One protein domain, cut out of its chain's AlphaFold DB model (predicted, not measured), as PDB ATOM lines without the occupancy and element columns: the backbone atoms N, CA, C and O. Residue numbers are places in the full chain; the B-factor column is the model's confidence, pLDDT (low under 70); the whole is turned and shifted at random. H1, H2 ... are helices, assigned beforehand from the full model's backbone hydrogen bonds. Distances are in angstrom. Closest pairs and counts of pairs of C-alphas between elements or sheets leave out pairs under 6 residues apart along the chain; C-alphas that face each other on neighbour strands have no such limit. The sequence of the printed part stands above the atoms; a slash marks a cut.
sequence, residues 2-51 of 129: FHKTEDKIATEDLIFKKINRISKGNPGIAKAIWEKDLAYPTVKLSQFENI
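Overview. This is residues 2 to 51 of the 129 residues of an uncharacterized protein of Methanosarcinales archaeon (UniProt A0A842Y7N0). Two helices, H1 and H2, make a V, joined at its point by a tight link, and the long unnamed stretch 38 to 51 folds back from H2 across the open end. Residues 2 to 10 stick out as a free tail, which makes much of the length. The printed part has 50 residues, with named helices H1 then H2 and no named strand; the class is all helix, with under half of the residues, 24, in named elements. The whole is loose, with a radius of gyration of the C-alphas of 13.0 A, and elongated, spanning 42 by 24 by 18 A.

Along the chain. H1, residues 11 to 23, runs 18.4 A from C-alpha 11 at (158.228, 195.693, 130.064). H2, residues 27 to 37, runs 15.4 A to C-alpha 37 at (157.529, 210.335, 133.420).

Arrangement. H1 touches H2 with residues 19 to 23 alone; the closest C-alphas, of Ser 23 and Ala 30, are 5.2 A apart. They run opposite ways at a steep tilt of 57 degrees. In H1 and H2 every O i to N i+4 pair is within hydrogen-bond range.

Size, cuts and confidence. The C-alphas farthest apart, of Phe 2 and Lys 36, are 43.0 A apart. The printed part has no cut. Confidence is under 70 at residues 2 to 8, 40 and 49 to 51.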
ATOM      1  N   PHE A   2     164.774 169.381 132.051       38.72
ATOM      2  CA  PHE A   2     164.372 170.642 132.677       38.72
ATOM      3  C   PHE A   2     164.051 171.640 131.562       38.72
ATOM      4  O   PHE A   2     164.934 171.995 130.784       38.72
ATOM      5  N   HIS A   3     162.781 172.021 131.434       38.53
ATOM      6  CA  HIS A   3     162.391 173.147 130.595       38.53
ATOM      7  C   HIS A   3     162.787 174.410 131.353       38.53
ATOM      8  O   HIS A   3     162.150 174.779 132.334       38.53
ATOM      9  N   LYS A   4     163.894 175.023 130.938       46.06
ATOM     10  CA  LYS A   4     164.236 176.383 131.335       46.06
ATOM     11  C   LYS A   4     163.295 177.287 130.546       46.06
ATOM     12  O   LYS A   4     163.540 177.548 129.372       46.06
ATOM     13  N   THR A   5     162.172 177.661 131.144       47.81
ATOM     14  CA  THR A   5     161.327 178.725 130.609       47.81
ATOM     15  C   THR A   5     162.185 179.983 130.649       47.81
ATOM     16  O   THR A   5     162.589 180.430 131.720       47.81
ATOM     17  N   GLU A   6     162.585 180.495 129.489       50.72
ATOM     18  CA  GLU A   6     163.080 181.863 129.407       50.72
ATOM     19  C   GLU A   6     161.904 182.760 129.790       50.72
ATOM     20  O   GLU A   6     161.017 183.013 128.975       50.72
ATOM     21  N   ASP A   7     161.848 183.168 131.059       56.19
ATOM     22  CA  ASP A   7     160.901 184.176 131.512       56.19
ATOM     23  C   ASP A   7     161.164 185.442 130.695       56.19
ATOM     24  O   ASP A   7     162.154 186.154 130.895       56.19
ATOM     25  N   LYS A   8     160.296 185.701 129.714       61.00
ATOM     26  CA  LYS A   8     160.245 186.983 129.018       61.00
ATOM     27  C   LYS A   8     159.954 188.039 130.076       61.00
ATOM     28  O   LYS A   8     158.819 188.159 130.524       61.00
ATOM     29  N   ILE A   9     160.987 188.769 130.488       73.81
ATOM     30  CA  ILE A   9     160.863 189.870 131.445       73.81
ATOM     31  C   ILE A   9     159.822 190.848 130.893       73.81
ATOM     32  O   ILE A   9     159.965 191.326 129.764       73.81
ATOM     33  N   ALA A  10     158.774 191.125 131.669       86.06
ATOM     34  CA  ALA A  10     157.741 192.061 131.253       86.06
ATOM     35  C   ALA A  10     158.336 193.472 131.113       86.06
ATOM     36  O   ALA A  10     159.264 193.853 131.829       86.06
ATOM     37  N   THR A  11     157.801 194.288 130.203       84.00
ATOM     38  CA  THR A  11     158.228 195.693 130.064       84.00
ATOM     39  C   THR A  11     158.060 196.466 131.375       84.00
ATOM     40  O   THR A  11     158.901 197.298 131.709       84.00
ATOM     41  N   GLU A  12     157.020 196.137 132.137       85.75
ATOM     42  CA  GLU A  12     156.767 196.653 133.480       85.75
ATOM     43  C   GLU A  12     157.933 196.367 134.442       85.75
ATOM     44  O   GLU A  12     158.476 197.293 135.047       85.75
ATOM     45  N   ASP A  13     158.417 195.122 134.494       89.81
ATOM     46  CA  ASP A  13     159.576 194.754 135.316       89.81
ATOM     47  C   ASP A  13     160.831 195.541 134.921       89.81
ATOM     48  O   ASP A  13     161.642 195.900 135.777       89.81
ATOM     49  N   LEU A  14     161.024 195.803 133.622       89.31
ATOM     50  CA  LEU A  14     162.154 196.600 133.136       89.31
ATOM     51  C   LEU A  14     162.055 198.058 133.591       89.31
ATOM     52  O   LEU A  14     163.071 198.630 133.990       89.31
ATOM     53  N   ILE A  15     160.854 198.642 133.565       89.31
ATOM     54  CA  ILE A  15     160.603 200.004 134.048       89.31
ATOM     55  C   ILE A  15     160.904 200.087 135.547       89.31
ATOM     56  O   ILE A  15     161.728 200.904 135.958       89.31
ATOM     57  N   PHE A  16     160.339 199.193 136.362       90.12
ATOM     58  CA  PHE A  16     160.575 199.213 137.808       90.12
ATOM     59  C   PHE A  16     162.032 198.940 138.178       90.12
ATOM     60  O   PHE A  16     162.578 199.615 139.052       90.12
ATOM     61  N   LYS A  17     162.717 198.022 137.481       90.19
ATOM     62  CA  LYS A  17     164.164 197.812 137.662       90.19
ATOM     63  C   LYS A  17     164.963 199.076 137.354       90.19
ATOM     64  O   LYS A  17     165.943 199.358 138.044       90.19
ATOM     65  N   LYS A  18     164.557 199.842 136.338       89.31
ATOM     66  CA  LYS A  18     165.226 201.087 135.952       89.31
ATOM     67  C   LYS A  18     164.996 202.194 136.974       89.31
ATOM     68  O   LYS A  18     165.977 202.773 137.434       89.31
ATOM     69  N   ILE A  19     163.753 202.397 137.412       90.31
ATOM     70  CA  ILE A  19     163.411 203.342 138.485       90.31
ATOM     71  C   ILE A  19     164.169 202.989 139.762       90.31
ATOM     72  O   ILE A  19     164.830 203.852 140.330       90.31
ATOM     73  N   ASN A  20     164.168 201.716 140.170       90.88
ATOM     74  CA  ASN A  20     164.908 201.257 141.346       90.88
ATOM     75  C   ASN A  20     166.418 201.532 141.232       90.88
ATOM     76  O   ASN A  20     167.076 201.873 142.214       90.88
ATOM     77  N   ARG A  21     166.989 201.407 140.028       89.06
ATOM     78  CA  ARG A  21     168.406 201.707 139.805       89.06
ATOM     79  C   ARG A  21     168.719 203.195 139.955       89.06
ATOM     80  O   ARG A  21     169.773 203.507 140.511       89.06
ATOM     81  N   ILE A  22     167.854 204.073 139.449       88.31
ATOM     82  CA  ILE A  22     168.028 205.530 139.537       88.31
ATOM     83  C   ILE A  22     167.790 205.991 140.981       88.31
ATOM     84  O   ILE A  22     168.625 206.684 141.553       88.31
ATOM     85  N   SER A  23     166.712 205.521 141.612       89.00
ATOM     86  CA  SER A  23     166.347 205.893 142.982       89.00
ATOM     87  C   SER A  23     167.227 205.263 144.060       89.00
ATOM     88  O   SER A  23     167.187 205.696 145.211       89.00
ATOM     89  N   LYS A  24     167.992 204.215 143.716       87.38
ATOM     90  CA  LYS A  24     168.835 203.435 144.638       87.38
ATOM     91  C   LYS A  24     168.072 202.961 145.880       87.38
ATOM     92  O   LYS A  24     168.614 202.943 146.981       87.38
ATOM     93  N   GLY A  25     166.809 202.582 145.695       87.25
ATOM     94  CA  GLY A  25     165.935 202.112 146.769       87.25
ATOM     95  C   GLY A  25     165.268 203.216 147.596       87.25
ATOM     96  O   GLY A  25     164.556 202.892 148.541       87.25
ATOM     97  N   ASN A  26     165.442 204.501 147.259       89.06
ATOM     98  CA  ASN A  26     164.695 205.587 147.894       89.06
ATOM     99  C   ASN A  26     163.260 205.649 147.322       89.06
ATOM    100  O   ASN A  26     163.088 205.987 146.145       89.06
ATOM    101  N   PRO A  27     162.214 205.364 148.123       90.88
ATOM    102  CA  PRO A  27     160.839 205.320 147.629       90.88
ATOM    103  C   PRO A  27     160.296 206.703 147.244       90.88
ATOM    104  O   PRO A  27     159.477 206.797 146.335       90.88
ATOM    105  N   GLY A  28     160.767 207.776 147.889       89.50
ATOM    106  CA  GLY A  28     160.380 209.146 147.552       89.50
ATOM    107  C   GLY A  28     160.892 209.560 146.174       89.50
ATOM    108  O   GLY A  28     160.120 210.051 145.356       89.50
ATOM    109  N   ILE A  29     162.165 209.275 145.881       90.50
ATOM    110  CA  ILE A  29     162.757 209.511 144.553       90.50
ATOM    111  C   ILE A  29     162.082 208.624 143.502       90.50
ATOM    112  O   ILE A  29     161.725 209.105 142.432       90.50
ATOM    113  N   ALA A  30     161.865 207.339 143.807       91.44
ATOM    114  CA  ALA A  30     161.200 206.414 142.888       91.44
ATOM    115  C   ALA A  30     159.803 206.907 142.488       91.44
ATOM    116  O   ALA A  30     159.451 206.878 141.310       91.44
ATOM    117  N   LYS A  31     159.032 207.390 143.469       91.94
ATOM    118  CA  LYS A  31     157.710 207.970 143.246       91.94
ATOM    119  C   LYS A  31     157.786 209.243 142.398       91.94
ATOM    120  O   LYS A  31     157.028 209.356 141.445       91.94
ATOM    121  N   ALA A  32     158.713 210.151 142.698       90.12
ATOM    122  CA  ALA A  32     158.869 211.392 141.942       90.12
ATOM    123  C   ALA A  32     159.249 211.142 140.469       90.12
ATOM    124  O   ALA A  32     158.685 211.768 139.578       90.12
ATOM    125  N   ILE A  33     160.146 210.184 140.202       89.50
ATOM    126  CA  ILE A  33     160.496 209.759 138.835       89.50
ATOM    127  C   ILE A  33     159.270 209.174 138.126       89.50
ATOM    128  O   ILE A  33     158.977 209.530 136.988       89.50
ATOM    129  N   TRP A  34     158.530 208.294 138.809       89.44
ATOM    130  CA  TRP A  34     157.312 207.708 138.258       89.44
ATOM    131  C   TRP A  34     156.287 208.776 137.872       89.44
ATOM    132  O   TRP A  34     155.774 208.741 136.761       89.44
ATOM    133  N   GLU A  35     156.004 209.730 138.760       88.50
ATOM    134  CA  GLU A  35     155.021 210.795 138.525       88.50
ATOM    135  C   GLU A  35     155.453 211.752 137.407       88.50
ATOM    136  O   GLU A  35     154.612 212.158 136.607       88.50
ATOM    137  N   LYS A  36     156.751 212.063 137.308       83.62
ATOM    138  CA  LYS A  36     157.322 212.919 136.259       83.62
ATOM    139  C   LYS A  36     157.193 212.307 134.861       83.62
ATOM    140  O   LYS A  36     156.810 212.998 133.923       83.62
ATOM    141  N   ASP A  37     157.505 211.020 134.722       80.62
ATOM    142  CA  ASP A  37     157.529 210.335 133.420       80.62
ATOM    143  C   ASP A  37     156.176 209.709 133.035       80.62
ATOM    144  O   ASP A  37     156.015 209.174 131.929       80.62
ATOM    145  N   LEU A  38     155.181 209.782 133.923       78.31
ATOM    146  CA  LEU A  38     153.835 209.278 133.681       78.31
ATOM    147  C   LEU A  38     153.088 210.161 132.674       78.31
ATOM    148  O   LEU A  38     152.366 211.092 133.025       78.31
ATOM    149  N   ALA A  39     153.175 209.800 131.395       73.50
ATOM    150  CA  ALA A  39     152.320 210.348 130.349       73.50
ATOM    151  C   ALA A  39     150.980 209.601 130.346       73.50
ATOM    152  O   ALA A  39     150.754 208.724 129.505       73.50
ATOM    153  N   TYR A  40     150.114 209.906 131.321       69.31
ATOM    154  CA  TYR A  40     148.857 209.184 131.539       69.31
ATOM    155  C   TYR A  40     148.098 208.918 130.219       69.31
ATOM    156  O   TYR A  40     147.859 209.858 129.458       69.31
ATOM    157  N   PRO A  41     147.689 207.663 129.932       77.38
ATOM    158  CA  PRO A  41     147.786 206.454 130.762       77.38
ATOM    159  C   PRO A  41     148.999 205.555 130.433       77.38
ATOM    160  O   PRO A  41     148.995 204.369 130.754       77.38
ATOM    161  N   THR A  42     150.013 206.072 129.743       81.31
ATOM    162  CA  THR A  42     151.127 205.281 129.197       81.31
ATOM    163  C   THR A  42     152.474 205.632 129.815       81.31
ATOM    164  O   THR A  42     152.772 206.789 130.090       81.31
ATOM    165  N   VAL A  43     153.322 204.616 129.966       80.19
ATOM    166  CA  VAL A  43     154.724 204.766 130.361       80.19
ATOM    167  C   VAL A  43     155.581 203.992 129.367       80.19
ATOM    168  O   VAL A  43     155.313 202.827 129.068       80.19
ATOM    169  N   LYS A  44     156.613 204.638 128.832       82.31
ATOM    170  CA  LYS A  44     157.561 204.053 127.885       82.31
ATOM    171  C   LYS A  44     158.914 203.899 128.559       82.31
ATOM    172  O   LYS A  44     159.444 204.832 129.148       82.31
ATOM    173  N   LEU A  45     159.539 202.737 128.379       80.75
ATOM    174  CA  LEU A  45     160.879 202.455 128.910       80.75
ATOM    175  C   LEU A  45     161.949 203.466 128.444       80.75
ATOM    176  O   LEU A  45     162.959 203.649 129.126       80.75
ATOM    177  N   SER A  46     161.734 204.096 127.285       80.56
ATOM    178  CA  SER A  46     162.611 205.122 126.717       80.56
ATOM    179  C   SER A  46     162.591 206.450 127.476       80.56
ATOM    180  O   SER A  46     163.507 207.228 127.279       80.56
ATOM    181  N   GLN A  47     161.574 206.725 128.304       79.25
ATOM    182  CA  GLN A  47     161.484 207.985 129.062       79.25
ATOM    183  C   GLN A  47     162.491 208.032 130.210       79.25
ATOM    184  O   GLN A  47     163.096 209.060 130.475       79.25
ATOM    185  N   PHE A  48     162.740 206.889 130.842       74.69
ATOM    186  CA  PHE A  48     163.765 206.779 131.865       74.69
ATOM    187  C   PHE A  48     165.103 206.673 131.144       74.69
ATOM    188  O   PHE A  48     165.334 205.666 130.486       74.69
ATOM    189  N   GLU A  49     166.005 207.640 131.227       68.38
ATOM    190  CA  GLU A  49     167.335 207.518 130.622       68.38
ATOM    191  C   GLU A  49     168.426 207.159 131.636       68.38
ATOM    192  O   GLU A  49     168.298 207.300 132.850       68.38
ATOM    193  N   ASN A  50     169.513 206.612 131.090       63.88
ATOM    194  CA  ASN A  50     170.850 206.510 131.675       63.88
ATOM    195  C   ASN A  50     171.448 207.834 132.112       63.88
ATOM    196  O   ASN A  50     172.492 208.159 131.563       63.88
ATOM    197  N   ILE A  51     170.857 208.569 133.055       68.69
ATOM    198  CA  ILE A  51     171.432 209.862 133.427       68.69
ATOM    199  C   ILE A  51     172.697 209.631 134.263       68.69
ATOM    200  O   ILE A  51     172.652 209.204 135.418       68.69
TER     201      ILE A  51